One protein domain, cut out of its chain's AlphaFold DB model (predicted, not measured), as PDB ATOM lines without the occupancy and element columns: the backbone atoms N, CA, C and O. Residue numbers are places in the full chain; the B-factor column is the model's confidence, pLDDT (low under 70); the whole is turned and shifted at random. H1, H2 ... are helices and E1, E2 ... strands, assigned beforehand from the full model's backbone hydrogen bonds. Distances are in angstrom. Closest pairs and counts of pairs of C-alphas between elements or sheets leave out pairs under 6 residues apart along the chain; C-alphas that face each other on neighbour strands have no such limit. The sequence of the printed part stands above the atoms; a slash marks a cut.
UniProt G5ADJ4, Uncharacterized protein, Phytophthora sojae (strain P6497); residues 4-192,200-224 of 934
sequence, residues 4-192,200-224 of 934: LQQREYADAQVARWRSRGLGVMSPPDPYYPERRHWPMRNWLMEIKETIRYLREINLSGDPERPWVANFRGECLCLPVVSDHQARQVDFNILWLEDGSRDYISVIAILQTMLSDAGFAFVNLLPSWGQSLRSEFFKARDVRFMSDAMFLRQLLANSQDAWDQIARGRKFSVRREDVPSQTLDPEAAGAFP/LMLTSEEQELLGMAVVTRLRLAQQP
ATOM      1  N   LEU A   4     130.465 119.910 150.445       85.50
ATOM      2  CA  LEU A   4     129.877 121.142 150.988       85.50
ATOM      3  C   LEU A   4     129.176 121.931 149.870       85.50
ATOM      4  O   LEU A   4     127.962 122.088 149.899       85.50
ATOM      5  N   GLN A   5     129.925 122.256 148.812       87.69
ATOM      6  CA  GLN A   5     129.436 122.975 147.631       87.69
ATOM      7  C   GLN A   5     128.215 122.310 146.974       87.69
ATOM      8  O   GLN A   5     127.310 122.995 146.509       87.69
ATOM      9  N   GLN A   6     128.162 120.973 146.938       88.88
ATOM     10  CA  GLN A   6     127.001 120.238 146.421       88.88
ATOM     11  C   GLN A   6     125.732 120.420 147.273       88.88
ATOM     12  O   GLN A   6     124.639 120.375 146.713       88.88
ATOM     13  N   ARG A   7     125.862 120.611 148.596       86.44
ATOM     14  CA  ARG A   7     124.735 120.921 149.493       86.44
ATOM     15  C   ARG A   7     124.307 122.373 149.335       86.44
ATOM     16  O   ARG A   7     123.174 122.600 148.944       86.44
ATOM     17  N   GLU A   8     125.243 123.315 149.460       90.19
ATOM     18  CA  GLU A   8     125.007 124.758 149.275       90.19
ATOM     19  C   GLU A   8     124.286 125.062 147.949       90.19
ATOM     20  O   GLU A   8     123.325 125.832 147.902       90.19
ATOM     21  N   TYR A   9     124.706 124.407 146.860       93.06
ATOM     22  CA  TYR A   9     124.037 124.510 145.566       93.06
ATOM     23  C   TYR A   9     122.625 123.902 145.578       93.06
ATOM     24  O   TYR A   9     121.703 124.494 145.019       93.06
ATOM     25  N   ALA A  10     122.431 122.736 146.200       91.31
ATOM     26  CA  ALA A  10     121.113 122.116 146.303       91.31
ATOM     27  C   ALA A  10     120.145 122.974 147.135       91.31
ATOM     28  O   ALA A  10     119.036 123.229 146.670       91.31
ATOM     29  N   ASP A  11     120.587 123.512 148.274       90.44
ATOM     30  CA  ASP A  11     119.830 124.443 149.118       90.44
ATOM     31  C   ASP A  11     119.417 125.705 148.336       90.44
ATOM     32  O   ASP A  11     118.262 126.141 148.400       90.44
ATOM     33  N   ALA A  12     120.315 126.248 147.504       92.88
ATOM     34  CA  ALA A  12     120.004 127.361 146.607       92.88
ATOM     35  C   ALA A  12     118.940 126.996 145.547       92.88
ATOM     36  O   ALA A  12     118.033 127.793 145.285       92.88
ATOM     37  N   GLN A  13     118.980 125.787 144.970       93.44
ATOM     38  CA  GLN A  13     117.914 125.318 144.069       93.44
ATOM     39  C   GLN A  13     116.596 125.056 144.825       93.44
ATOM     40  O   GLN A  13     115.523 125.335 144.289       93.44
ATOM     41  N   VAL A  14     116.640 124.577 146.075       91.06
ATOM     42  CA  VAL A  14     115.455 124.413 146.938       91.06
ATOM     43  C   VAL A  14     114.790 125.767 147.196       91.06
ATOM     44  O   VAL A  14     113.572 125.883 147.054       91.06
ATOM     45  N   ALA A  15     115.568 126.810 147.498       90.38
ATOM     46  CA  ALA A  15     115.062 128.174 147.640       90.38
ATOM     47  C   ALA A  15     114.441 128.700 146.328       90.38
ATOM     48  O   ALA A  15     113.294 129.154 146.333       90.38
ATOM     49  N   ARG A  16     115.150 128.556 145.195       90.19
ATOM     50  CA  ARG A  16     114.698 128.945 143.840       90.19
ATOM     51  C   ARG A  16     113.362 128.312 143.445       90.19
ATOM     52  O   ARG A  16     112.528 128.974 142.831       90.19
ATOM     53  N   TRP A  17     113.153 127.030 143.751       90.56
ATOM     54  CA  TRP A  17     111.912 126.336 143.392       90.56
ATOM     55  C   TRP A  17     110.786 126.538 144.413       90.56
ATOM     56  O   TRP A  17     109.620 126.482 144.032       90.56
ATOM     57  N   ARG A  18     111.090 126.860 145.679       89.44
ATOM     58  CA  ARG A  18     110.069 127.287 146.653       89.44
ATOM     59  C   ARG A  18     109.485 128.665 146.327       89.44
ATOM     60  O   ARG A  18     108.271 128.820 146.399       89.44
ATOM     61  N   SER A  19     110.309 129.640 145.928       87.19
ATOM     62  CA  SER A  19     109.840 131.010 145.643       87.19
ATOM     63  C   SER A  19     108.968 131.134 144.388       87.19
ATOM     64  O   SER A  19     108.207 132.089 144.271       87.19
ATOM     65  N   ARG A  20     109.037 130.167 143.464       82.25
ATOM     66  CA  ARG A  20     108.304 130.175 142.183       82.25
ATOM     67  C   ARG A  20     106.826 129.760 142.256       82.25
ATOM     68  O   ARG A  20     106.136 129.857 141.249       82.25
ATOM     69  N   GLY A  21     106.328 129.331 143.419       76.94
ATOM     70  CA  GLY A  21     104.914 128.980 143.608       76.94
ATOM     71  C   GLY A  21     104.473 127.682 142.912       76.94
ATOM     72  O   GLY A  21     105.226 127.050 142.170       76.94
ATOM     73  N   LEU A  22     103.252 127.231 143.219       77.56
ATOM     74  CA  LEU A  22     102.677 126.005 142.657       77.56
ATOM     75  C   LEU A  22     102.098 126.279 141.262       77.56
ATOM     76  O   LEU A  22     101.180 127.082 141.124       77.56
ATOM     77  N   GLY A  23     102.590 125.574 140.246       80.88
ATOM     78  CA  GLY A  23     102.120 125.716 138.868       80.88
ATOM     79  C   GLY A  23     102.927 124.873 137.883       80.88
ATOM     80  O   GLY A  23     103.843 124.147 138.279       80.88
ATOM     81  N   VAL A  24     102.581 124.975 136.597       84.44
ATOM     82  CA  VAL A  24     103.420 124.469 135.502       84.44
ATOM     83  C   VAL A  24     104.524 125.489 135.241       84.44
ATOM     84  O   VAL A  24     104.248 126.653 134.965       84.44
ATOM     85  N   MET A  25     105.772 125.048 135.328       86.12
ATOM     86  CA  MET A  25     106.942 125.833 134.964       86.12
ATOM     87  C   MET A  25     107.210 125.677 133.473       86.12
ATOM     88  O   MET A  25     107.429 124.557 133.008       86.12
ATOM     89  N   SER A  26     107.259 126.786 132.741       82.38
ATOM     90  CA  SER A  26     107.788 126.799 131.375       82.38
ATOM     91  C   SER A  26     109.320 126.662 131.387       82.38
ATOM     92  O   SER A  26     109.980 127.244 132.254       82.38
ATOM     93  N   PRO A  27     109.918 125.918 130.440       84.50
ATOM     94  CA  PRO A  27     111.356 125.938 130.211       84.50
ATOM     95  C   PRO A  27     111.772 127.257 129.536       84.50
ATOM     96  O   PRO A  27     110.948 127.876 128.857       84.50
ATOM     97  N   PRO A  28     113.041 127.685 129.658       81.44
ATOM     98  CA  PRO A  28     113.524 128.852 128.931       81.44
ATOM     99  C   PRO A  28     113.599 128.558 127.423       81.44
ATOM    100  O   PRO A  28     113.874 127.430 127.014       81.44
ATOM    101  N   ASP A  29     113.381 129.581 126.594       78.00
ATOM    102  CA  ASP A  29     113.336 129.469 125.129       78.00
ATOM    103  C   ASP A  29     114.614 130.048 124.479       78.00
ATOM    104  O   ASP A  29     114.712 131.271 124.322       78.00
ATOM    105  N   PRO A  30     115.619 129.217 124.124       76.44
ATOM    106  CA  PRO A  30     116.857 129.690 123.514       76.44
ATOM    107  C   PRO A  30     116.723 129.888 122.002       76.44
ATOM    108  O   PRO A  30     116.559 128.948 121.219       76.44
ATOM    109  N   TYR A  31     116.925 131.126 121.574       71.50
ATOM    110  CA  TYR A  31     117.166 131.475 120.187       71.50
ATOM    111  C   TYR A  31     118.659 131.349 119.852       71.50
ATOM    112  O   TYR A  31     119.503 132.060 120.399       71.50
ATOM    113  N   TYR A  32     118.987 130.463 118.912       69.56
ATOM    114  CA  TYR A  32     120.333 130.316 118.360       69.56
ATOM    115  C   TYR A  32     120.418 131.045 117.004       69.56
ATOM    116  O   TYR A  32     119.803 130.583 116.039       69.56
ATOM    117  N   PRO A  33     121.167 132.159 116.881       59.28
ATOM    118  CA  PRO A  33     121.328 132.868 115.608       59.28
ATOM    119  C   PRO A  33     122.177 132.096 114.578       59.28
ATOM    120  O   PRO A  33     122.044 132.324 113.376       59.28
ATOM    121  N   GLU A  34     123.044 131.175 115.017       58.19
ATOM    122  CA  GLU A  34     123.953 130.420 114.144       58.19
ATOM    123  C   GLU A  34     123.269 129.241 113.432       58.19
ATOM    124  O   GLU A  34     123.375 128.077 113.838       58.19
ATOM    125  N   ARG A  35     122.608 129.537 112.310       54.19
ATOM    126  CA  ARG A  35     122.043 128.507 111.429       54.19
ATOM    127  C   ARG A  35     123.146 127.770 110.665       54.19
ATOM    128  O   ARG A  35     123.838 128.347 109.829       54.19
ATOM    129  N   ARG A  36     123.311 126.483 110.972       53.97
ATOM    130  CA  ARG A  36     124.224 125.526 110.320       53.97
ATOM    131  C   ARG A  36     123.587 124.135 110.397       53.97
ATOM    132  O   ARG A  36     122.696 123.919 111.214       53.97
ATOM    133  N   HIS A  37     124.100 123.161 109.650       60.22
ATOM    134  CA  HIS A  37     123.807 121.750 109.922       60.22
ATOM    135  C   HIS A  37     124.394 121.363 111.288       60.22
ATOM    136  O   HIS A  37     125.602 121.486 111.512       60.22
ATOM    137  N   TRP A  38     123.551 120.958 112.240       69.69
ATOM    138  CA  TRP A  38     123.990 120.546 113.580       69.69
ATOM    139  C   TRP A  38     124.003 119.009 113.652       69.69
ATOM    140  O   TRP A  38     123.088 118.377 113.125       69.69
ATOM    141  N   PRO A  39     124.983 118.367 114.320       70.62
ATOM    142  CA  PRO A  39     125.065 116.906 114.422       70.62
ATOM    143  C   PRO A  39     124.063 116.342 115.451       70.62
ATOM    144  O   PRO A  39     124.422 115.642 116.398       70.62
ATOM    145  N   MET A  40     122.775 116.638 115.248       74.19
ATOM    146  CA  MET A  40     121.662 116.389 116.172       74.19
ATOM    147  C   MET A  40     121.490 114.919 116.569       74.19
ATOM    148  O   MET A  40     120.905 114.642 117.611       74.19
ATOM    149  N   ARG A  41     121.985 113.963 115.768       74.06
ATOM    150  CA  ARG A  41     121.714 112.519 115.905       74.06
ATOM    151  C   ARG A  41     121.939 111.976 117.322       74.06
ATOM    152  O   ARG A  41     121.101 111.225 117.812       74.06
ATOM    153  N   ASN A  42     123.036 112.351 117.982       78.62
ATOM    154  CA  ASN A  42     123.353 111.843 119.324       78.62
ATOM    155  C   ASN A  42     122.418 112.424 120.395       78.62
ATOM    156  O   ASN A  42     121.966 111.694 121.274       78.62
ATOM    157  N   TRP A  43     122.093 113.717 120.295       86.38
ATOM    158  CA  TRP A  43     121.131 114.364 121.186       86.38
ATOM    159  C   TRP A  43     119.714 113.826 120.964       86.38
ATOM    160  O   TRP A  43     119.059 113.448 121.930       86.38
ATOM    161  N   LEU A  44     119.288 113.683 119.703       81.94
ATOM    162  CA  LEU A  44     117.996 113.110 119.322       81.94
ATOM    163  C   LEU A  44     117.783 111.710 119.913       81.94
ATOM    164  O   LEU A  44     116.674 111.407 120.330       81.94
ATOM    165  N   MET A  45     118.818 110.867 119.976       79.19
ATOM    166  CA  MET A  45     118.730 109.547 120.619       79.19
ATOM    167  C   MET A  45     118.460 109.658 122.130       79.19
ATOM    168  O   MET A  45     117.493 109.089 122.627       79.19
ATOM    169  N   GLU A  46     119.296 110.400 122.863       87.50
ATOM    170  CA  GLU A  46     119.226 110.457 124.334       87.50
ATOM    171  C   GLU A  46     118.020 111.309 124.827       87.50
ATOM    172  O   GLU A  46     117.452 111.021 125.883       87.50
ATOM    173  N   ILE A  47     117.545 112.307 124.058       86.38
ATOM    174  CA  ILE A  47     116.314 113.061 124.381       86.38
ATOM    175  C   ILE A  47     115.041 112.247 124.101       86.38
ATOM    176  O   ILE A  47     114.119 112.285 124.913       86.38
ATOM    177  N   LYS A  48     114.994 111.448 123.019       84.06
ATOM    178  CA  LYS A  48     113.863 110.541 122.742       84.06
ATOM    179  C   LYS A  48     113.690 109.520 123.862       84.06
ATOM    180  O   LYS A  48     112.567 109.331 124.311       84.06
ATOM    181  N   GLU A  49     114.780 108.934 124.361       85.06
ATOM    182  CA  GLU A  49     114.751 108.029 125.523       85.06
ATOM    183  C   GLU A  49     114.212 108.739 126.781       85.06
ATOM    184  O   GLU A  49     113.341 108.215 127.477       85.06
ATOM    185  N   THR A  50     114.663 109.976 127.028       88.94
ATOM    186  CA  THR A  50     114.188 110.811 128.148       88.94
ATOM    187  C   THR A  50     112.677 111.070 128.066       88.94
ATOM    188  O   THR A  50     111.968 110.916 129.063       88.94
ATOM    189  N   ILE A  51     112.160 111.411 126.880       86.62
ATOM    190  CA  ILE A  51     110.723 111.637 126.663       86.62
ATOM    191  C   ILE A  51     109.936 110.321 126.753       86.62
ATOM    192  O   ILE A  51     108.863 110.304 127.355       86.62
ATOM    193  N   ARG A  52     110.453 109.214 126.201       85.25
ATOM    194  CA  ARG A  52     109.777 107.905 126.221       85.25
ATOM    195  C   ARG A  52     109.590 107.411 127.658       85.25
ATOM    196  O   ARG A  52     108.478 107.033 128.004       85.25
ATOM    197  N   TYR A  53     110.609 107.548 128.512       85.44
ATOM    198  CA  TYR A  53     110.529 107.254 129.949       85.44
ATOM    199  C   TYR A  53     109.484 108.107 130.691       85.44
ATOM    200  O   TYR A  53     108.675 107.575 131.454       85.44
ATOM    201  N   LEU A  54     109.460 109.426 130.457       85.50
ATOM    202  CA  LEU A  54     108.487 110.320 131.099       85.50
ATOM    203  C   LEU A  54     107.051 110.050 130.615       85.50
ATOM    204  O   LEU A  54     106.135 110.001 131.436       85.50
ATOM    205  N   ARG A  55     106.846 109.799 129.312       83.25
ATOM    206  CA  ARG A  55     105.545 109.382 128.759       83.25
ATOM    207  C   ARG A  55     105.099 108.029 129.320       83.25
ATOM    208  O   ARG A  55     103.958 107.920 129.754       83.25
ATOM    209  N   GLU A  56     105.978 107.027 129.364       81.81
ATOM    210  CA  GLU A  56     105.679 105.699 129.919       81.81
ATOM    211  C   GLU A  56     105.241 105.792 131.386       81.81
ATOM    212  O   GLU A  56     104.208 105.237 131.752       81.81
ATOM    213  N   ILE A  57     105.954 106.563 132.214       76.75
ATOM    214  CA  ILE A  57     105.570 106.778 133.613       76.75
ATOM    215  C   ILE A  57     104.218 107.494 133.725       76.75
ATOM    216  O   ILE A  57     103.362 107.024 134.479       76.75
ATOM    217  N   ASN A  58     103.988 108.564 132.957       74.56
ATOM    218  CA  ASN A  58     102.712 109.291 132.958       74.56
ATOM    219  C   ASN A  58     101.526 108.397 132.541       74.56
ATOM    220  O   ASN A  58     100.424 108.567 133.059       74.56
ATOM    221  N   LEU A  59     101.747 107.445 131.627       73.50
ATOM    222  CA  LEU A  59     100.735 106.500 131.139       73.50
ATOM    223  C   LEU A  59     100.560 105.263 132.034       73.50
ATOM    224  O   LEU A  59      99.487 104.668 132.037       73.50
ATOM    225  N   SER A  60     101.591 104.869 132.790       66.25
ATOM    226  CA  SER A  60     101.599 103.620 133.568       66.25
ATOM    227  C   SER A  60     100.552 103.561 134.682       66.25
ATOM    228  O   SER A  60     100.144 102.470 135.077       66.25
ATOM    229  N   GLY A  61     100.154 104.717 135.228       57.88
ATOM    230  CA  GLY A  61      99.245 104.808 136.376       57.88
ATOM    231  C   GLY A  61      99.768 104.153 137.665       57.88
ATOM    232  O   GLY A  61      98.993 103.970 138.601       57.88
ATOM    233  N   ASP A  62     101.052 103.779 137.717       57.06
ATOM    234  CA  ASP A  62     101.624 102.907 138.748       57.06
ATOM    235  C   ASP A  62     101.606 103.568 140.153       57.06
ATOM    236  O   ASP A  62     102.348 104.531 140.395       57.06
ATOM    237  N   PRO A  63     100.821 103.046 141.125       53.91
ATOM    238  CA  PRO A  63     100.746 103.577 142.490       53.91
ATOM    239  C   PRO A  63     102.024 103.329 143.322       53.91
ATOM    240  O   PRO A  63     102.137 103.793 144.466       53.91
ATOM    241  N   GLU A  64     103.016 102.625 142.773       47.03
ATOM    242  CA  GLU A  64     104.372 102.521 143.319       47.03
ATOM    243  C   GLU A  64     105.357 103.550 142.724       47.03
ATOM    244  O   GLU A  64     106.403 103.796 143.330       47.03
ATOM    245  N   ARG A  65     105.017 104.224 141.610       59.34
ATOM    246  CA  ARG A  65     105.828 105.275 140.947       59.34
ATOM    247  C   ARG A  65     105.207 106.696 140.883       59.34
ATOM    248  O   ARG A  65     105.650 107.484 140.044       59.34
ATOM    249  N   PRO A  66     104.251 107.121 141.739       60.69
ATOM    250  CA  PRO A  66     103.433 108.314 141.464       60.69
ATOM    251  C   PRO A  66     104.221 109.634 141.389       60.69
ATOM    252  O   PRO A  66     103.782 110.589 140.755       60.69
ATOM    253  N   TRP A  67     105.388 109.720 142.032       73.50
ATOM    254  CA  TRP A  67     106.100 110.987 142.205       73.50
ATOM    255  C   TRP A  67     106.784 111.512 140.934       73.50
ATOM    256  O   TRP A  67     106.833 112.723 140.750       73.50
ATOM    257  N   VAL A  68     107.265 110.632 140.044       78.81
ATOM    258  CA  VAL A  68     107.856 111.060 138.759       78.81
ATOM    259  C   VAL A  68     106.754 111.488 137.786       78.81
ATOM    260  O   VAL A  68     106.906 112.494 137.097       78.81
ATOM    261  N   ALA A  69     105.608 110.795 137.795       77.69
ATOM    262  CA  ALA A  69     104.434 111.168 137.000       77.69
ATOM    263  C   ALA A  69     103.885 112.555 137.379       77.69
ATOM    264  O   ALA A  69     103.396 113.297 136.527       77.69
ATOM    265  N   ASN A  70     104.018 112.952 138.650       80.56
ATOM    266  CA  ASN A  70     103.573 114.263 139.119       80.56
ATOM    267  C   ASN A  70     104.314 115.440 138.466       80.56
ATOM    268  O   ASN A  70     103.725 116.515 138.386       80.56
ATOM    269  N   PHE A  71     105.533 115.258 137.937       82.25
ATOM    270  CA  PHE A  71     106.182 116.302 137.133       82.25
ATOM    271  C   PHE A  71     105.408 116.618 135.848       82.25
ATOM    272  O   PHE A  71     105.489 117.747 135.378       82.25
ATOM    273  N   ARG A  72     104.679 115.653 135.261       77.19
ATOM    274  CA  ARG A  72     104.003 115.789 133.953       77.19
ATOM    275  C   ARG A  72     104.924 116.350 132.856       77.19
ATOM    276  O   ARG A  72     104.519 117.203 132.077       77.19
ATOM    277  N   GLY A  73     106.178 115.892 132.840       81.81
ATOM    278  CA  GLY A  73     107.243 116.475 132.023       81.81
ATOM    279  C   GLY A  73     106.980 116.395 130.515       81.81
ATOM    280  O   GLY A  73     106.906 115.294 129.969       81.81
ATOM    281  N   GLU A  74     106.916 117.544 129.842       83.75
ATOM    282  CA  GLU A  74     106.743 117.667 128.388       83.75
ATOM    283  C   GLU A  74     107.891 118.479 127.774       83.75
ATOM    284  O   GLU A  74     108.220 119.561 128.253       83.75
ATOM    285  N   CYS A  75     108.532 117.970 126.718       86.06
ATOM    286  CA  CYS A  75     109.626 118.673 126.044       86.06
ATOM    287  C   CYS A  75     109.050 119.718 125.077       86.06
ATOM    288  O   CYS A  75     108.353 119.356 124.132       86.06
ATOM    289  N   LEU A  76     109.336 121.004 125.310       82.50
ATOM    290  CA  LEU A  76     108.805 122.119 124.507       82.50
ATOM    291  C   LEU A  76     109.899 122.969 123.850       82.50
ATOM    292  O   LEU A  76     109.652 123.604 122.823       82.50
ATOM    293  N   CYS A  77     111.095 123.006 124.440       81.31
ATOM    294  CA  CYS A  77     112.200 123.869 124.024       81.31
ATOM    295  C   CYS A  77     113.465 123.065 123.710       81.31
ATOM    296  O   CYS A  77     113.620 121.918 124.128       81.31
ATOM    297  N   LEU A  78     114.397 123.690 122.991       82.50
ATOM    298  CA  LEU A  78     115.766 123.185 122.901       82.50
ATOM    299  C   LEU A  78     116.482 123.412 124.253       82.50
ATOM    300  O   LEU A  78     116.169 124.399 124.922       82.50
ATOM    301  N   PRO A  79     117.423 122.546 124.679       83.62
ATOM    302  CA  PRO A  79     118.056 122.677 125.991       83.62
ATOM    303  C   PRO A  79     118.849 123.978 126.183       83.62
ATOM    304  O   PRO A  79     119.589 124.424 125.305       83.62
ATOM    305  N   VAL A  80     118.779 124.522 127.395       74.69
ATOM    306  CA  VAL A  80     119.558 125.670 127.873       74.69
ATOM    307  C   VAL A  80     120.631 125.157 128.825       74.69
ATOM    308  O   VAL A  80     120.572 125.320 130.042       74.69
ATOM    309  N   VAL A  81     121.642 124.508 128.245       63.91
ATOM    310  CA  VAL A  81     122.827 124.019 128.964       63.91
ATOM    311  C   VAL A  81     123.688 125.211 129.399       63.91
ATOM    312  O   VAL A  81     124.645 125.586 128.734       63.91
ATOM    313  N   SER A  82     123.292 125.816 130.520       62.41
ATOM    314  CA  SER A  82     124.020 126.889 131.216       62.41
ATOM    315  C   SER A  82     124.547 126.406 132.568       62.41
ATOM    316  O   SER A  82     125.677 126.709 132.945       62.41
ATOM    317  N   ASP A  83     123.757 125.600 133.288       71.88
ATOM    318  CA  ASP A  83     124.167 125.023 134.563       71.88
ATOM    319  C   ASP A  83     124.809 123.630 134.366       71.88
ATOM    320  O   ASP A  83     124.210 122.663 133.878       71.88
ATOM    321  N   HIS A  84     126.086 123.535 134.737       81.00
ATOM    322  CA  HIS A  84     126.859 122.288 134.778       81.00
ATOM    323  C   HIS A  84     127.097 121.794 136.219       81.00
ATOM    324  O   HIS A  84     127.766 120.776 136.422       81.00
ATOM    325  N   GLN A  85     126.585 122.503 137.227       86.12
ATOM    326  CA  GLN A  85     126.666 122.144 138.641       86.12
ATOM    327  C   GLN A  85     125.549 121.163 139.017       86.12
ATOM    328  O   GLN A  85     125.840 120.155 139.660       86.12
ATOM    329  N   ALA A  86     124.324 121.339 138.501       86.94
ATOM    330  CA  ALA A  86     123.226 120.372 138.665       86.94
ATOM    331  C   ALA A  86     123.639 118.931 138.287       86.94
ATOM    332  O   ALA A  86     123.423 117.982 139.043       86.94
ATOM    333  N   ARG A  87     124.345 118.771 137.157       86.69
ATOM    334  CA  ARG A  87     124.910 117.487 136.687       86.69
ATOM    335  C   ARG A  87     126.010 116.904 137.585       86.69
ATOM    336  O   ARG A  87     126.293 115.707 137.477       86.69
ATOM    337  N   GLN A  88     126.618 117.697 138.468       86.88
ATOM    338  CA  GLN A  88     127.678 117.269 139.392       86.88
ATOM    339  C   GLN A  88     127.176 116.868 140.786       86.88
ATOM    340  O   GLN A  88     127.939 116.235 141.515       86.88
ATOM    341  N   VAL A  89     125.926 117.169 141.159       88.56
ATOM    342  CA  VAL A  89     125.379 116.794 142.477       88.56
ATOM    343  C   VAL A  89     125.098 115.292 142.547       88.56
ATOM    344  O   VAL A  89     124.319 114.752 141.758       88.56
ATOM    345  N   ASP A  90     125.730 114.600 143.489       86.06
ATOM    346  CA  ASP A  90     125.502 113.188 143.782       86.06
ATOM    347  C   ASP A  90     124.368 113.027 144.806       86.06
ATOM    348  O   ASP A  90     124.495 113.398 145.973       86.06
ATOM    349  N   PHE A  91     123.252 112.421 144.397       88.00
ATOM    350  CA  PHE A  91     122.107 112.217 145.288       88.00
ATOM    351  C   PHE A  91     122.431 111.296 146.479       88.00
ATOM    352  O   PHE A  91     121.744 111.347 147.498       88.00
ATOM    353  N   ASN A  92     123.512 110.508 146.407       84.44
ATOM    354  CA  ASN A  92     123.948 109.645 147.504       84.44
ATOM    355  C   ASN A  92     124.568 110.413 148.689       84.44
ATOM    356  O   ASN A  92     124.698 109.818 149.759       84.44
ATOM    357  N   ILE A  93     124.930 111.699 148.544       83.38
ATOM    358  CA  ILE A  93     125.447 112.537 149.651       83.38
ATOM    359  C   ILE A  93     124.410 113.515 150.237       83.38
ATOM    360  O   ILE A  93     124.679 114.161 151.259       83.38
ATOM    361  N   LEU A  94     123.232 113.609 149.612       84.62
ATOM    362  CA  LEU A  94     122.106 114.408 150.088       84.62
ATOM    363  C   LEU A  94     121.419 113.665 151.246       84.62
ATOM    364  O   LEU A  94     120.697 112.683 151.047       84.62
ATOM    365  N   TRP A  95     121.711 114.124 152.463       82.75
ATOM    366  CA  TRP A  95     121.219 113.608 153.742       82.75
ATOM    367  C   TRP A  95     121.070 114.775 154.717       82.75
ATOM    368  O   TRP A  95     121.970 115.617 154.797       82.75
ATOM    369  N   LEU A  96     119.979 114.772 155.473       80.75
ATOM    370  CA  LEU A  96     119.728 115.687 156.581       80.75
ATOM    371  C   LEU A  96     120.567 115.298 157.810       80.75
ATOM    372  O   LEU A  96     121.138 114.206 157.879       80.75
ATOM    373  N   GLU A  97     120.642 116.194 158.793       76.88
ATOM    374  CA  GLU A  97     121.419 115.988 160.028       76.88
ATOM    375  C   GLU A  97     120.843 114.877 160.925       76.88
ATOM    376  O   GLU A  97     121.588 114.236 161.660       76.88
ATOM    377  N   ASP A  98     119.546 114.567 160.793       74.12
ATOM    378  CA  ASP A  98     118.889 113.420 161.446       74.12
ATOM    379  C   ASP A  98     119.261 112.056 160.819       74.12
ATOM    380  O   ASP A  98     118.736 111.015 161.219       74.12
ATOM    381  N   GLY A  99     120.141 112.049 159.812       72.50
ATOM    382  CA  GLY A  99     120.532 110.861 159.055       72.50
ATOM    383  C   GLY A  99     119.489 110.391 158.038       72.50
ATOM    384  O   GLY A  99     119.695 109.360 157.395       72.50
ATOM    385  N   SER A 100     118.377 111.112 157.857       77.81
ATOM    386  CA  SER A 100     117.368 110.787 156.848       77.81
ATOM    387  C   SER A 100     117.673 111.422 155.485       77.81
ATOM    388  O   SER A 100     118.502 112.323 155.341       77.81
ATOM    389  N   ARG A 101     117.052 110.887 154.430       84.06
ATOM    390  CA  ARG A 101     117.270 111.328 153.049       84.06
ATOM    391  C   ARG A 101     116.683 112.719 152.821       84.06
ATOM    392  O   ARG A 101     115.497 112.934 153.072       84.06
ATOM    393  N   ASP A 102     117.463 113.616 152.221       86.75
ATOM    394  CA  ASP A 102     116.914 114.873 151.710       86.75
ATOM    395  C   ASP A 102     116.261 114.672 150.331       86.75
ATOM    396  O   ASP A 102     116.884 114.813 149.275       86.75
ATOM    397  N   TYR A 103     114.974 114.325 150.354       85.25
ATOM    398  CA  TYR A 103     114.131 114.221 149.161       85.25
ATOM    399  C   TYR A 103     113.903 115.575 148.464       85.25
ATOM    400  O   TYR A 103     113.665 115.602 147.257       85.25
ATOM    401  N   ILE A 104     113.972 116.689 149.202       87.31
ATOM    402  CA  ILE A 104     113.631 118.026 148.700       87.31
ATOM    403  C   ILE A 104     114.765 118.534 147.806       87.31
ATOM    404  O   ILE A 104     114.507 118.946 146.675       87.31
ATOM    405  N   SER A 105     116.015 118.407 148.261       90.44
ATOM    406  CA  SER A 105     117.199 118.705 147.448       90.44
ATOM    407  C   SER A 105     117.265 117.852 146.185       90.44
ATOM    408  O   SER A 105     117.453 118.394 145.099       90.44
ATOM    409  N   VAL A 106     117.039 116.532 146.276       90.56
ATOM    410  CA  VAL A 106     117.027 115.642 145.094       90.56
ATOM    411  C   VAL A 106     116.062 116.153 144.017       90.56
ATOM    412  O   VAL A 106     116.398 116.171 142.832       90.56
ATOM    413  N   ILE A 107     114.876 116.607 144.422       90.56
ATOM    414  CA  ILE A 107     113.829 117.054 143.499       90.56
ATOM    415  C   ILE A 107     114.077 118.473 142.994       90.56
ATOM    416  O   ILE A 107     113.837 118.728 141.817       90.56
ATOM    417  N   ALA A 108     114.646 119.365 143.806       92.62
ATOM    418  CA  ALA A 108     115.099 120.674 143.342       92.62
ATOM    419  C   ALA A 108     116.149 120.550 142.223       92.62
ATOM    420  O   ALA A 108     116.040 121.231 141.202       92.62
ATOM    421  N   ILE A 109     117.116 119.632 142.368       93.81
ATOM    422  CA  ILE A 109     118.097 119.342 141.313       93.81
ATOM    423  C   ILE A 109     117.413 118.767 140.064       93.81
ATOM    424  O   ILE A 109     117.697 119.227 138.959       93.81
ATOM    425  N   LEU A 110     116.495 117.802 140.207       93.12
ATOM    426  CA  LEU A 110     115.769 117.230 139.063       93.12
ATOM    427  C   LEU A 110     114.918 118.273 138.322       93.12
ATOM    428  O   LEU A 110     114.918 118.279 137.095       93.12
ATOM    429  N   GLN A 111     114.253 119.186 139.036       92.44
ATOM    430  CA  GLN A 111     113.508 120.298 138.437       92.44
ATOM    431  C   GLN A 111     114.425 121.274 137.686       92.44
ATOM    432  O   GLN A 111     114.089 121.706 136.584       92.44
ATOM    433  N   THR A 112     115.613 121.576 138.222       92.81
ATOM    434  CA  THR A 112     116.628 122.357 137.495       92.81
ATOM    435  C   THR A 112     117.082 121.631 136.231       92.81
ATOM    436  O   THR A 112     117.032 122.210 135.150       92.81
ATOM    437  N   MET A 113     117.405 120.336 136.319       93.56
ATOM    438  CA  MET A 113     117.805 119.543 135.152       93.56
ATOM    439  C   MET A 113     116.696 119.422 134.092       93.56
ATOM    440  O   MET A 113     117.008 119.438 132.906       93.56
ATOM    441  N   LEU A 114     115.419 119.335 134.482       91.94
ATOM    442  CA  LEU A 114     114.280 119.357 133.552       91.94
ATOM    443  C   LEU A 114     114.155 120.716 132.844       91.94
ATOM    444  O   LEU A 114     114.044 120.756 131.618       91.94
ATOM    445  N   SER A 115     114.236 121.817 133.600       89.94
ATOM    446  CA  SER A 115     114.156 123.188 133.076       89.94
ATOM    447  C   SER A 115     115.268 123.455 132.055       89.94
ATOM    448  O   SER A 115     114.990 123.838 130.919       89.94
ATOM    449  N   ASP A 116     116.511 123.131 132.413       88.81
ATOM    450  CA  ASP A 116     117.690 123.294 131.558       88.81
ATOM    451  C   ASP A 116     117.694 122.316 130.364       88.81
ATOM    452  O   ASP A 116     118.316 122.582 129.339       88.81
ATOM    453  N   ALA A 117     116.992 121.178 130.457       89.25
ATOM    454  CA  ALA A 117     116.813 120.228 129.353       89.25
ATOM    455  C   ALA A 117     115.657 120.591 128.394       89.25
ATOM    456  O   ALA A 117     115.420 119.850 127.439       89.25
ATOM    457  N   GLY A 118     114.954 121.710 128.610       87.81
ATOM    458  CA  GLY A 118     113.880 122.179 127.725       87.81
ATOM    459  C   GLY A 118     112.489 121.597 128.020       87.81
ATOM    460  O   GLY A 118     111.613 121.653 127.150       87.81
ATOM    461  N   PHE A 119     112.268 121.043 129.220       90.88
ATOM    462  CA  PHE A 119     110.977 120.486 129.640       90.88
ATOM    463  C   PHE A 119     110.127 121.482 130.439       90.88
ATOM    464  O   PHE A 119     110.616 122.116 131.375       90.88
ATOM    465  N   ALA A 120     108.832 121.540 130.125       88.12
ATOM    466  CA  ALA A 120     107.809 122.037 131.037       88.12
ATOM    467  C   ALA A 120     107.443 120.957 132.059       88.12
ATOM    468  O   ALA A 120     107.409 119.774 131.719       88.12
ATOM    469  N   PHE A 121     107.181 121.349 133.305       90.75
ATOM    470  CA  PHE A 121     106.817 120.423 134.386       90.75
ATOM    471  C   PHE A 121     106.085 121.135 135.531       90.75
ATOM    472  O   PHE A 121     106.231 122.339 135.723       90.75
ATOM    473  N   VAL A 122     105.327 120.397 136.341       87.62
ATOM    474  CA  VAL A 122     104.696 120.916 137.566       87.62
ATOM    475  C   VAL A 122     105.738 121.072 138.677       87.62
ATOM    476  O   VAL A 122     106.437 120.116 139.014       87.62
ATOM    477  N   ASN A 123     105.824 122.260 139.280       89.62
ATOM    478  CA  ASN A 123     106.687 122.520 140.434       89.62
ATOM    479  C   ASN A 123     106.173 121.774 141.680       89.62
ATOM    480  O   ASN A 123     105.094 122.089 142.185       89.62
ATOM    481  N   LEU A 124     106.940 120.807 142.193       85.38
ATOM    482  CA  LEU A 124     106.513 119.946 143.303       85.38
ATOM    483  C   LEU A 124     106.936 120.463 144.685       85.38
ATOM    484  O   LEU A 124     106.350 120.056 145.688       85.38
ATOM    485  N   LEU A 125     107.931 121.355 144.776       86.31
ATOM    486  CA  LEU A 125     108.440 121.825 146.073       86.31
ATOM    487  C   LEU A 125     107.400 122.581 146.930       86.31
ATOM    488  O   LEU A 125     107.362 122.326 148.135       86.31
ATOM    489  N   PRO A 126     106.548 123.468 146.379       81.94
ATOM    490  CA  PRO A 126     105.543 124.187 147.169       81.94
ATOM    491  C   PRO A 126     104.417 123.298 147.720       81.94
ATOM    492  O   PRO A 126     103.859 123.600 148.771       81.94
ATOM    493  N   SER A 127     104.091 122.187 147.049       70.81
ATOM    494  CA  SER A 127     103.035 121.241 147.452       70.81
ATOM    495  C   SER A 127     103.561 120.003 148.196       70.81
ATOM    496  O   SER A 127     102.775 119.125 148.573       70.81
ATOM    497  N   TRP A 128     104.873 119.942 148.468       66.25
ATOM    498  CA  TRP A 128     105.583 118.765 148.991       66.25
ATOM    499  C   TRP A 128     105.107 118.264 150.370       66.25
ATOM    500  O   TRP A 128     105.413 117.143 150.764       66.25
ATOM    501  N   GLY A 129     104.330 119.060 151.113       52.47
ATOM    502  CA  GLY A 129     103.685 118.631 152.365       52.47
ATOM    503  C   GLY A 129     102.267 118.060 152.208       52.47
ATOM    504  O   GLY A 129     101.808 117.336 153.087       52.47
ATOM    505  N   GLN A 130     101.565 118.375 151.114       54.97
ATOM    506  CA  GLN A 130     100.128 118.098 150.953       54.97
ATOM    507  C   GLN A 130      99.857 116.970 149.950       54.97
ATOM    508  O   GLN A 130      99.093 116.052 150.241       54.97
ATOM    509  N   SER A 131     100.508 117.008 148.784       50.19
ATOM    510  CA  SER A 131     100.286 116.032 147.706       50.19
ATOM    511  C   SER A 131     101.162 114.780 147.827       50.19
ATOM    512  O   SER A 131     100.850 113.753 147.231       50.19
ATOM    513  N   LEU A 132     102.277 114.863 148.562       56.66
ATOM    514  CA  LEU A 132     103.365 113.881 148.533       56.66
ATOM    515  C   LEU A 132     103.959 113.651 149.935       56.66
ATOM    516  O   LEU A 132     105.043 114.120 150.262       56.66
ATOM    517  N   ARG A 133     103.232 112.908 150.781       57.94
ATOM    518  CA  ARG A 133     103.607 112.652 152.187       57.94
ATOM    519  C   ARG A 133     105.029 112.087 152.320       57.94
ATOM    520  O   ARG A 133     105.311 111.006 151.814       57.94
ATOM    521  N   SER A 134     105.890 112.752 153.096       56.94
ATOM    522  CA  SER A 134     107.281 112.323 153.362       56.94
ATOM    523  C   SER A 134     107.393 110.862 153.843       56.94
ATOM    524  O   SER A 134     108.286 110.122 153.425       56.94
ATOM    525  N   GLU A 135     106.433 110.415 154.656       59.09
ATOM    526  CA  GLU A 135     106.308 109.049 155.190       59.09
ATOM    527  C   GLU A 135     106.287 107.969 154.089       59.09
ATOM    528  O   GLU A 135     106.904 106.912 154.233       59.09
ATOM    529  N   PHE A 136     105.632 108.260 152.959       61.00
ATOM    530  CA  PHE A 136     105.501 107.366 151.802       61.00
ATOM    531  C   PHE A 136     106.858 107.061 151.154       61.00
ATOM    532  O   PHE A 136     107.094 105.947 150.687       61.00
ATOM    533  N   PHE A 137     107.772 108.038 151.164       63.69
ATOM    534  CA  PHE A 137     109.119 107.892 150.619       63.69
ATOM    535  C   PHE A 137     110.082 107.238 151.603       63.69
ATOM    536  O   PHE A 137     110.870 106.399 151.176       63.69
ATOM    537  N   LYS A 138     109.973 107.510 152.913       64.25
ATOM    538  CA  LYS A 138     110.810 106.837 153.929       64.25
ATOM    539  C   LYS A 138     110.642 105.307 153.897       64.25
ATOM    540  O   LYS A 138     111.621 104.583 154.048       64.25
ATOM    541  N   ALA A 139     109.440 104.801 153.597       62.03
ATOM    542  CA  ALA A 139     109.181 103.370 153.378       62.03
ATOM    543  C   ALA A 139     109.655 102.818 152.009       62.03
ATOM    544  O   ALA A 139     109.712 101.601 151.830       62.03
ATOM    545  N   ARG A 140     109.988 103.683 151.040       68.56
ATOM    546  CA  ARG A 140     110.316 103.332 149.642       68.56
ATOM    547  C   ARG A 140     111.653 103.933 149.150       68.56
ATOM    548  O   ARG A 140     111.886 103.952 147.942       68.56
ATOM    549  N   ASP A 141     112.549 104.370 150.047       76.44
ATOM    550  CA  ASP A 141     113.772 105.148 149.729       76.44
ATOM    551  C   ASP A 141     114.625 104.526 148.613       76.44
ATOM    552  O   ASP A 141     115.003 105.202 147.662       76.44
ATOM    553  N   VAL A 142     114.844 103.207 148.672       78.06
ATOM    554  CA  VAL A 142     115.619 102.457 147.667       78.06
ATOM    555  C   VAL A 142     115.023 102.597 146.260       78.06
ATOM    556  O   VAL A 142     115.763 102.731 145.286       78.06
ATOM    557  N   ARG A 143     113.689 102.597 146.134       78.38
ATOM    558  CA  ARG A 143     112.997 102.754 144.846       78.38
ATOM    559  C   ARG A 143     112.940 104.217 144.417       78.38
ATOM    560  O   ARG A 143     113.232 104.492 143.258       78.38
ATOM    561  N   PHE A 144     112.656 105.138 145.341       83.38
ATOM    562  CA  PHE A 144     112.741 106.577 145.075       83.38
ATOM    563  C   PHE A 144     114.115 106.946 144.505       83.38
ATOM    564  O   PHE A 144     114.199 107.532 143.430       83.38
ATOM    565  N   MET A 145     115.192 106.536 145.179       85.06
ATOM    566  CA  MET A 145     116.559 106.843 144.768       85.06
ATOM    567  C   MET A 145     116.942 106.146 143.457       85.06
ATOM    568  O   MET A 145     117.623 106.746 142.629       85.06
ATOM    569  N   SER A 146     116.469 104.917 143.220       83.94
ATOM    570  CA  SER A 146     116.652 104.225 141.936       83.94
ATOM    571  C   SER A 146     116.019 104.993 140.771       83.94
ATOM    572  O   SER A 146     116.680 105.209 139.757       83.94
ATOM    573  N   ASP A 147     114.765 105.428 140.913       84.81
ATOM    574  CA  ASP A 147     114.046 106.157 139.862       84.81
ATOM    575  C   ASP A 147     114.606 107.588 139.688       84.81
ATOM    576  O   ASP A 147     114.830 108.031 138.560       84.81
ATOM    577  N   ALA A 148     114.962 108.273 140.782       88.62
ATOM    578  CA  ALA A 148     115.608 109.590 140.754       88.62
ATOM    579  C   ALA A 148     116.978 109.554 140.055       88.62
ATOM    580  O   ALA A 148     117.263 110.392 139.198       88.62
ATOM    581  N   MET A 149     117.824 108.569 140.377       87.12
ATOM    582  CA  MET A 149     119.137 108.392 139.745       87.12
ATOM    583  C   MET A 149     119.030 107.981 138.273       87.12
ATOM    584  O   MET A 149     119.904 108.342 137.482       87.12
ATOM    585  N   PHE A 150     117.972 107.262 137.885       88.94
ATOM    586  CA  PHE A 150     117.711 106.921 136.487       88.94
ATOM    587  C   PHE A 150     117.303 108.160 135.674       88.94
ATOM    588  O   PHE A 150     117.951 108.462 134.670       88.94
ATOM    589  N   LEU A 151     116.329 108.946 136.152       91.12
ATOM    590  CA  LEU A 151     115.930 110.209 135.515       91.12
ATOM    591  C   LEU A 151     117.106 111.198 135.415       91.12
ATOM    592  O   LEU A 151     117.362 111.755 134.348       91.12
ATOM    593  N   ARG A 152     117.891 111.343 136.493       92.00
ATOM    594  CA  ARG A 152     119.133 112.137 136.518       92.00
ATOM    595  C   ARG A 152     120.126 111.692 135.438       92.00
ATOM    596  O   ARG A 152     120.810 112.533 134.862       92.00
ATOM    597  N   GLN A 153     120.239 110.390 135.161       90.62
ATOM    598  CA  GLN A 153     121.156 109.863 134.145       90.62
ATOM    599  C   GLN A 153     120.664 110.134 132.714       90.62
ATOM    600  O   GLN A 153     121.493 110.450 131.863       90.62
ATOM    601  N   LEU A 154     119.354 110.056 132.454       91.06
ATOM    602  CA  LEU A 154     118.755 110.400 131.154       91.06
ATOM    603  C   LEU A 154     118.900 111.898 130.839       91.06
ATOM    604  O   LEU A 154     119.393 112.275 129.772       91.06
ATOM    605  N   LEU A 155     118.574 112.754 131.812       91.81
ATOM    606  CA  LEU A 155     118.754 114.204 131.706       91.81
ATOM    607  C   LEU A 155     120.238 114.579 131.552       91.81
ATOM    608  O   LEU A 155     120.573 115.410 130.714       91.81
ATOM    609  N   ALA A 156     121.151 113.926 132.280       90.69
ATOM    610  CA  ALA A 156     122.586 114.145 132.099       90.69
ATOM    611  C   ALA A 156     123.071 113.730 130.697       90.69
ATOM    612  O   ALA A 156     123.791 114.494 130.063       90.69
ATOM    613  N   ASN A 157     122.657 112.564 130.181       88.25
ATOM    614  CA  ASN A 157     123.059 112.116 128.843       88.25
ATOM    615  C   ASN A 157     122.589 113.088 127.748       88.25
ATOM    616  O   ASN A 157     123.363 113.422 126.852       88.25
ATOM    617  N   SER A 158     121.329 113.530 127.807       87.75
ATOM    618  CA  SER A 158     120.755 114.446 126.815       87.75
ATOM    619  C   SER A 158     121.368 115.848 126.911       87.75
ATOM    620  O   SER A 158     121.744 116.408 125.881       87.75
ATOM    621  N   GLN A 159     121.593 116.384 128.115       88.31
ATOM    622  CA  GLN A 159     122.320 117.647 128.304       88.31
ATOM    623  C   GLN A 159     123.788 117.569 127.846       88.31
ATOM    624  O   GLN A 159     124.283 118.509 127.228       88.31
ATOM    625  N   ASP A 160     124.492 116.461 128.087       87.06
ATOM    626  CA  ASP A 160     125.883 116.283 127.642       87.06
ATOM    627  C   ASP A 160     125.982 116.061 126.122       87.06
ATOM    628  O   ASP A 160     126.966 116.458 125.494       87.06
ATOM    629  N   ALA A 161     124.967 115.450 125.503       84.94
ATOM    630  CA  ALA A 161     124.846 115.360 124.049       84.94
ATOM    631  C   ALA A 161     124.519 116.721 123.409       84.94
ATOM    632  O   ALA A 161     125.013 117.003 122.318       84.94
ATOM    633  N   TRP A 162     123.744 117.573 124.090       86.06
ATOM    634  CA  TRP A 162     123.499 118.950 123.653       86.06
ATOM    635  C   TRP A 162     124.730 119.842 123.804       86.06
ATOM    636  O   TRP A 162     125.047 120.592 122.887       86.06
ATOM    637  N   ASP A 163     125.470 119.722 124.910       84.56
ATOM    638  CA  ASP A 163     126.714 120.466 125.132       84.56
ATOM    639  C   ASP A 163     127.708 120.262 123.977       84.56
ATOM    640  O   ASP A 163     128.237 121.225 123.436       84.56
ATOM    641  N   GLN A 164     127.878 119.025 123.500       82.06
ATOM    642  CA  GLN A 164     128.720 118.720 122.332       82.06
ATOM    643  C   GLN A 164     128.279 119.425 121.033       82.06
ATOM    644  O   GLN A 164     129.096 119.586 120.127       82.06
ATOM    645  N   ILE A 165     127.014 119.844 120.927       78.88
ATOM    646  CA  ILE A 165     126.479 120.612 119.795       78.88
ATOM    647  C   ILE A 165     126.619 122.119 120.054       78.88
ATOM    648  O   ILE A 165     127.028 122.851 119.155       78.88
ATOM    649  N   ALA A 166     126.288 122.584 121.260       76.00
ATOM    650  CA  ALA A 166     126.189 124.001 121.615       76.00
ATOM    651  C   ALA A 166     127.510 124.645 122.089       76.00
ATOM    652  O   ALA A 166     127.596 125.871 122.143       76.00
ATOM    653  N   ARG A 167     128.541 123.861 122.431       75.31
ATOM    654  CA  ARG A 167     129.802 124.365 123.002       75.31
ATOM    655  C   ARG A 167     130.450 125.440 122.124       75.31
ATOM    656  O   ARG A 167     130.730 125.214 120.950       75.31
ATOM    657  N   GLY A 168     130.718 126.599 122.727       66.31
ATOM    658  CA  GLY A 168     131.321 127.759 122.062       66.31
ATOM    659  C   GLY A 168     130.362 128.587 121.198       66.31
ATOM    660  O   GLY A 168     130.784 129.608 120.661       66.31
ATOM    661  N   ARG A 169     129.088 128.192 121.074       73.69
ATOM    662  CA  ARG A 169     128.076 128.918 120.293       73.69
ATOM    663  C   ARG A 169     127.306 129.901 121.158       73.69
ATOM    664  O   ARG A 169     127.064 129.655 122.339       73.69
ATOM    665  N   LYS A 170     126.875 131.004 120.550       72.44
ATOM    666  CA  LYS A 170     126.053 132.018 121.221       72.44
ATOM    667  C   LYS A 170     124.568 131.707 121.051       72.44
ATOM    668  O   LYS A 170     124.138 131.286 119.979       72.44
ATOM    669  N   PHE A 171     123.790 131.962 122.097       73.38
ATOM    670  CA  PHE A 171     122.329 131.934 122.086       73.38
ATOM    671  C   PHE A 171     121.790 133.081 122.945       73.38
ATOM    672  O   PHE A 171     122.503 133.608 123.800       73.38
ATOM    673  N   SER A 172     120.537 133.465 122.726       74.56
ATOM    674  CA  SER A 172     119.808 134.418 123.564       74.56
ATOM    675  C   SER A 172     118.488 133.802 124.016       74.56
ATOM    676  O   SER A 172     117.777 133.192 123.224       74.56
ATOM    677  N   VAL A 173     118.151 133.932 125.298       76.25
ATOM    678  CA  VAL A 173     116.862 133.451 125.817       76.25
ATOM    679  C   VAL A 173     115.791 134.505 125.524       76.25
ATOM    680  O   VAL A 173     115.994 135.687 125.810       76.25
ATOM    681  N   ARG A 174     114.663 134.099 124.931       68.44
ATOM    682  CA  ARG A 174     113.501 134.982 124.723       68.44
ATOM    683  C   ARG A 174     112.870 135.342 126.078       68.44
ATOM    684  O   ARG A 174     112.824 134.504 126.974       68.44
ATOM    685  N   ARG A 175     112.393 136.583 126.233       51.25
ATOM    686  CA  ARG A 175     111.739 137.030 127.476       51.25
ATOM    687  C   ARG A 175     110.382 136.356 127.678       51.25
ATOM    688  O   ARG A 175     109.649 136.152 126.715       51.25
ATOM    689  N   GLU A 176     110.057 136.099 128.943       43.94
ATOM    690  CA  GLU A 176     108.799 135.482 129.393       43.94
ATOM    691  C   GLU A 176     107.563 136.358 129.075       43.94
ATOM    692  O   GLU A 176     106.464 135.834 128.929       43.94
ATOM    693  N   ASP A 177     107.763 137.671 128.879       36.50
ATOM    694  CA  ASP A 177     106.738 138.668 128.518       36.50
ATOM    695  C   ASP A 177     106.032 138.386 127.172       36.50
ATOM    696  O   ASP A 177     104.935 138.884 126.920       36.50
ATOM    697  N   VAL A 178     106.674 137.622 126.280       34.53
ATOM    698  CA  VAL A 178     106.099 137.206 124.997       34.53
ATOM    699  C   VAL A 178     105.514 135.805 125.179       34.53
ATOM    700  O   VAL A 178     106.290 134.877 125.423       34.53
ATOM    701  N   PRO A 179     104.188 135.602 125.016       35.78
ATOM    702  CA  PRO A 179     103.595 134.271 125.056       35.78
ATOM    703  C   PRO A 179     104.363 133.333 124.130       35.78
ATOM    704  O   PRO A 179     104.635 133.691 122.980       35.78
ATOM    705  N   SER A 180     104.730 132.151 124.632       41.19
ATOM    706  CA  SER A 180     105.495 131.158 123.879       41.19
ATOM    707  C   SER A 180     104.777 130.878 122.563       41.19
ATOM    708  O   SER A 180     103.744 130.209 122.572       41.19
ATOM    709  N   GLN A 181     105.282 131.443 121.461       45.09
ATOM    710  CA  GLN A 181     104.551 131.463 120.198       45.09
ATOM    711  C   GLN A 181     104.205 130.031 119.805       45.09
ATOM    712  O   GLN A 181     105.094 129.237 119.484       45.09
ATOM    713  N   THR A 182     102.907 129.726 119.823       38.34
ATOM    714  CA  THR A 182     102.332 128.577 119.136       38.34
ATOM    715  C   THR A 182     102.590 128.817 117.658       38.34
ATOM    716  O   THR A 182     101.805 129.478 116.984       38.34
ATOM    717  N   LEU A 183     103.768 128.393 117.194       44.84
ATOM    718  CA  LEU A 183     104.176 128.518 115.803       44.84
ATOM    719  C   LEU A 183     103.114 127.812 114.976       44.84
ATOM    720  O   LEU A 183     102.888 126.616 115.170       44.84
ATOM    721  N   ASP A 184     102.432 128.597 114.148       38.38
ATOM    722  CA  ASP A 184     101.184 128.198 113.513       38.38
ATOM    723  C   ASP A 184     101.363 126.842 112.803       38.38
ATOM    724  O   ASP A 184     102.316 126.699 112.026       38.38
ATOM    725  N   PRO A 185     100.518 125.827 113.071       39.03
ATOM    726  CA  PRO A 185     100.611 124.546 112.376       39.03
ATOM    727  C   PRO A 185     100.531 124.700 110.850       39.03
ATOM    728  O   PRO A 185     101.160 123.914 110.141       39.03
ATOM    729  N   GLU A 186      99.850 125.728 110.335       35.75
ATOM    730  CA  GLU A 186      99.817 126.046 108.906       35.75
ATOM    731  C   GLU A 186     101.173 126.588 108.418       35.75
ATOM    732  O   GLU A 186     101.710 126.112 107.415       35.75
ATOM    733  N   ALA A 187     101.827 127.465 109.189       39.25
ATOM    734  CA  ALA A 187     103.197 127.912 108.909       39.25
ATOM    735  C   ALA A 187     104.239 126.781 109.039       39.25
ATOM    736  O   ALA A 187     105.266 126.808 108.362       39.25
ATOM    737  N   ALA A 188     103.985 125.766 109.873       38.91
ATOM    738  CA  ALA A 188     104.807 124.558 109.959       38.91
ATOM    739  C   ALA A 188     104.561 123.573 108.795       38.91
ATOM    740  O   ALA A 188     105.460 122.792 108.472       38.91
ATOM    741  N   GLY A 189     103.379 123.620 108.167       36.78
ATOM    742  CA  GLY A 189     103.032 122.890 106.942       36.78
ATOM    743  C   GLY A 189     103.489 123.583 105.651       36.78
ATOM    744  O   GLY A 189     103.727 122.912 104.651       36.78
ATOM    745  N   ALA A 190     103.693 124.903 105.679       32.75
ATOM    746  CA  ALA A 190     104.145 125.712 104.542       32.75
ATOM    747  C   ALA A 190     105.615 125.482 104.115       32.75
ATOM    748  O   ALA A 190     106.101 126.145 103.197       32.75
ATOM    749  N   PHE A 191     106.338 124.558 104.757       34.91
ATOM    750  CA  PHE A 191     107.678 124.140 104.343       34.91
ATOM    751  C   PHE A 191     107.592 122.903 103.437       34.91
ATOM    752  O   PHE A 191     107.217 121.833 103.925       34.91
ATOM    753  N   PRO A 192     107.980 122.995 102.149       34.88
ATOM    754  CA  PRO A 192     108.118 121.819 101.305       34.88
ATOM    755  C   PRO A 192     109.102 120.821 101.918       34.88
ATOM    756  O   PRO A 192     110.142 121.207 102.459       34.88
ATOM    757  N   LEU A 200     116.301 117.162 108.584       53.22
ATOM    758  CA  LEU A 200     116.287 116.086 109.586       53.22
ATOM    759  C   LEU A 200     115.209 115.048 109.234       53.22
ATOM    760  O   LEU A 200     114.021 115.298 109.446       53.22
ATOM    761  N   MET A 201     115.645 113.869 108.781       54.41
ATOM    762  CA  MET A 201     114.809 112.700 108.477       54.41
ATOM    763  C   MET A 201     114.252 112.042 109.753       54.41
ATOM    764  O   MET A 201     114.527 110.884 110.057       54.41
ATOM    765  N   LEU A 202     113.481 112.816 110.522       63.91
ATOM    766  CA  LEU A 202     112.666 112.351 111.639       63.91
ATOM    767  C   LEU A 202     111.459 111.600 111.077       63.91
ATOM    768  O   LEU A 202     110.656 112.181 110.341       63.91
ATOM    769  N   THR A 203     111.298 110.329 111.444       65.62
ATOM    770  CA  THR A 203     110.097 109.560 111.077       65.62
ATOM    771  C   THR A 203     108.845 110.163 111.729       65.62
ATOM    772  O   THR A 203     108.947 110.955 112.668       65.62
ATOM    773  N   SER A 204     107.649 109.784 111.275       62.78
ATOM    774  CA  SER A 204     106.399 110.280 111.873       62.78
ATOM    775  C   SER A 204     106.290 109.946 113.371       62.78
ATOM    776  O   SER A 204     105.937 110.828 114.148       62.78
ATOM    777  N   GLU A 205     106.700 108.738 113.795       65.06
ATOM    778  CA  GLU A 205     106.799 108.364 115.223       65.06
ATOM    779  C   GLU A 205     107.744 109.312 115.976       65.06
ATOM    780  O   GLU A 205     107.460 109.739 117.091       65.06
ATOM    781  N   GLU A 206     108.875 109.680 115.373       65.75
ATOM    782  CA  GLU A 206     109.848 110.563 116.012       65.75
ATOM    783  C   GLU A 206     109.368 112.016 116.106       65.75
ATOM    784  O   GLU A 206     109.707 112.699 117.072       65.75
ATOM    785  N   GLN A 207     108.567 112.483 115.145       72.81
ATOM    786  CA  GLN A 207     107.930 113.803 115.201       72.81
ATOM    787  C   GLN A 207     106.812 113.835 116.259       72.81
ATOM    788  O   GLN A 207     106.734 114.788 117.033       72.81
ATOM    789  N   GLU A 208     106.017 112.767 116.370       73.88
ATOM    790  CA  GLU A 208     105.005 112.592 117.422       73.88
ATOM    791  C   GLU A 208     105.630 112.439 118.824       73.88
ATOM    792  O   GLU A 208     105.104 112.958 119.814       73.88
ATOM    793  N   LEU A 209     106.781 111.765 118.929       76.88
ATOM    794  CA  LEU A 209     107.518 111.588 120.182       76.88
ATOM    795  C   LEU A 209     108.188 112.885 120.655       76.88
ATOM    796  O   LEU A 209     108.166 113.166 121.850       76.88
ATOM    797  N   LEU A 210     108.756 113.682 119.746       75.88
ATOM    798  CA  LEU A 210     109.364 114.980 120.077       75.88
ATOM    799  C   LEU A 210     108.327 116.092 120.295       75.88
ATOM    800  O   LEU A 210     108.588 117.012 121.064       75.88
ATOM    801  N   GLY A 211     107.167 116.012 119.638       76.69
ATOM    802  CA  GLY A 211     106.140 117.052 119.657       76.69
ATOM    803  C   GLY A 211     106.428 118.199 118.679       76.69
ATOM    804  O   GLY A 211     107.575 118.589 118.440       76.69
ATOM    805  N   MET A 212     105.365 118.777 118.109       69.75
ATOM    806  CA  MET A 212     105.470 119.773 117.029       69.75
ATOM    807  C   MET A 212     106.247 121.039 117.417       69.75
ATOM    808  O   MET A 212     106.933 121.611 116.567       69.75
ATOM    809  N   ALA A 213     106.203 121.450 118.691       68.00
ATOM    810  CA  ALA A 213     106.979 122.583 119.195       68.00
ATOM    811  C   ALA A 213     108.491 122.362 119.006       68.00
ATOM    812  O   ALA A 213     109.169 123.184 118.385       68.00
ATOM    813  N   VAL A 214     109.010 121.214 119.460       76.75
ATOM    814  CA  VAL A 214     110.428 120.849 119.332       76.75
ATOM    815  C   VAL A 214     110.799 120.624 117.866       76.75
ATOM    816  O   VAL A 214     111.811 121.150 117.408       76.75
ATOM    817  N   VAL A 215     109.966 119.918 117.093       75.75
ATOM    818  CA  VAL A 215     110.206 119.667 115.657       75.75
ATOM    819  C   VAL A 215     110.330 120.975 114.865       75.75
ATOM    820  O   VAL A 215     111.265 121.132 114.078       75.75
ATOM    821  N   THR A 216     109.444 121.946 115.095       69.94
ATOM    822  CA  THR A 216     109.475 123.234 114.380       69.94
ATOM    823  C   THR A 216     110.688 124.074 114.794       69.94
ATOM    824  O   THR A 216     111.361 124.645 113.937       69.94
ATOM    825  N   ARG A 217     111.058 124.072 116.085       73.56
ATOM    826  CA  ARG A 217     112.292 124.713 116.584       73.56
ATOM    827  C   ARG A 217     113.553 124.100 115.965       73.56
ATOM    828  O   ARG A 217     114.445 124.836 115.549       73.56
ATOM    829  N   LEU A 218     113.605 122.773 115.823       74.12
ATOM    830  CA  LEU A 218     114.700 122.068 115.146       74.12
ATOM    831  C   LEU A 218     114.796 122.430 113.656       74.12
ATOM    832  O   LEU A 218     115.906 122.618 113.156       74.12
ATOM    833  N   ARG A 219     113.666 122.564 112.947       71.75
ATOM    834  CA  ARG A 219     113.635 123.016 111.540       71.75
ATOM    835  C   ARG A 219     114.146 124.457 111.404       71.75
ATOM    836  O   ARG A 219     115.032 124.720 110.591       71.75
ATOM    837  N   LEU A 220     113.669 125.374 112.251       66.19
ATOM    838  CA  LEU A 220     114.085 126.785 112.254       66.19
ATOM    839  C   LEU A 220     115.583 126.988 112.549       66.19
ATOM    840  O   LEU A 220     116.179 127.933 112.028       66.19
ATOM    841  N   ALA A 221     116.196 126.111 113.350       63.66
ATOM    842  CA  ALA A 221     117.617 126.174 113.698       63.66
ATOM    843  C   ALA A 221     118.578 125.798 112.547       63.66
ATOM    844  O   ALA A 221     119.757 126.144 112.607       63.66
ATOM    845  N   GLN A 222     118.103 125.093 111.511       60.97
ATOM    846  CA  GLN A 222     118.968 124.455 110.501       60.97
ATOM    847  C   GLN A 222     118.860 125.037 109.082       60.97
ATOM    848  O   GLN A 222     119.694 124.716 108.243       60.97
ATOM    849  N   GLN A 223     117.894 125.919 108.799       53.12
ATOM    850  CA  GLN A 223     117.735 126.516 107.463       53.12
ATOM    851  C   GLN A 223     118.947 127.362 107.011       53.12
ATOM    852  O   GLN A 223     119.364 128.255 107.756       53.12
ATOM    853  N   PRO A 224     119.447 127.202 105.769       41.50
ATOM    854  CA  PRO A 224     120.479 128.074 105.208       41.50
ATOM    855  C   PRO A 224     119.965 129.517 104.990       41.50
ATOM    856  O   PRO A 224     118.762 129.739 104.846       41.50
TER     857      PRO A 224
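What this domain is: This is residues 4 to 192 and 200 to 224 of the 934 residues of an uncharacterized protein of Phytophthora sojae (strain P6497) (UniProt G5ADJ4). Picture the longest helix, H6, with part of its length packed beside H4 and part beside H2, which runs the opposite way, while H1 crosses H4 at a wide angle. The short strand E1 lies near the middle, paired with two short stretches of loop, and long loops run round the helices; H5 is a small helix towards one end of the long axis, and H7, H8 and H9 gather loosely towards the other. The printed part has 214 residues, with nine named helices and one named strand in the order H1 H2 H3 H4 E1 H5 H6 H7 H8 H9, and its class is mostly helix. It is compact, with a radius of gyration of the C-alphas of 17.9 A, yet elongated in outline, spanning 60 by 37 by 33 A.

Where its parts are: Find C-alpha 4 at (129.877, 121.142, 150.988); from there H1 runs through residues 4 to 19, 23.0 A from first to last C-alpha. After a long stretch you reach H2, residues 41 to 60, 28.2 A long, and then the short H3, residues 66 to 69, 5.4 A. H4 is residues 103 to 116, 20.1 A, and E1 follows as residues 119 to 122, 10.1 A. H5, residues 134 to 138, measures 6.5 A. Look next for C-alpha 141 at (113.772, 105.148, 149.729), where H6 begins; it takes residues 141 to 166 over 36.1 A. H7 is residues 185 to 189, 6.2 A, H8 is residues 204 to 210, 9.9 A, and H9 is residues 212 to 222, 15.7 A, ending at C-alpha 222 at (118.968, 124.455, 110.501).

How they stand to each other: Start at the hub, H2, which touches three helices. Its residues 42 to 50 touch residues 151 to 162 of H6 at a shallow tilt of 29 degrees, opposite ways; the closest C-alphas, of Trp 43 and Ala 161, are 4.8 A apart. Its residues 54 to 58 touch H3, closest at the C-alphas of Asn 58 and Ala 69, 4.8 A. Its residues 48 to 52 touch H8, about perpendicular at 80 degrees, with the C-alphas of Lys 48 and Leu 210 closest at 6.9 A. Move on to H4: residues 148 to 159 of H6 touch it at a shallow tilt of 24 degrees, the same way, with the C-alphas of Met 113 and Leu 155 closest at 6.4 A. Residues 10 to 17 of H1 touch H4 about perpendicular, at 76 degrees, closest at the C-alphas of Val 14 and Ala 108, 5.2 A. H2 and H4 are apart. E1 pairs with no named strand, but its residues 121 to 122 pair antiparallel with residues 24 to 25, and its residues 119 to 120 with residues 74 to 75, also antiparallel. Towards the ends, H5 is close to H6 but not clearly touching, at 6.8 A between the C-alphas of Phe 137 and Phe 144, and H9 is likewise close to H7, at 6.6 A between those of Ala 188 and Thr 216. In H1, H2, H4, H5, H7 and H8 every O i to N i+4 pair is within hydrogen-bond range; H6 has 21 of 22 and H9 has 6 of 7, and H3 is too short for such a pair.

The domain as a whole: The two C-alphas farthest apart, of Asp 98 and Pro 192, are 61.7 A from each other. Residues 193 to 199 are not printed, and C-alphas 192 and 200 are 13.0 A apart across this cut, in the link from H7 to H8. The links from H1 to H2, H3 to H4, E1 to H5 and H6 to H7 are long. Mean pLDDT of the printed part is 74.8; look for values under 70 in 64 residues, among them 128 to 140, 174 to 192 and 200 to 206.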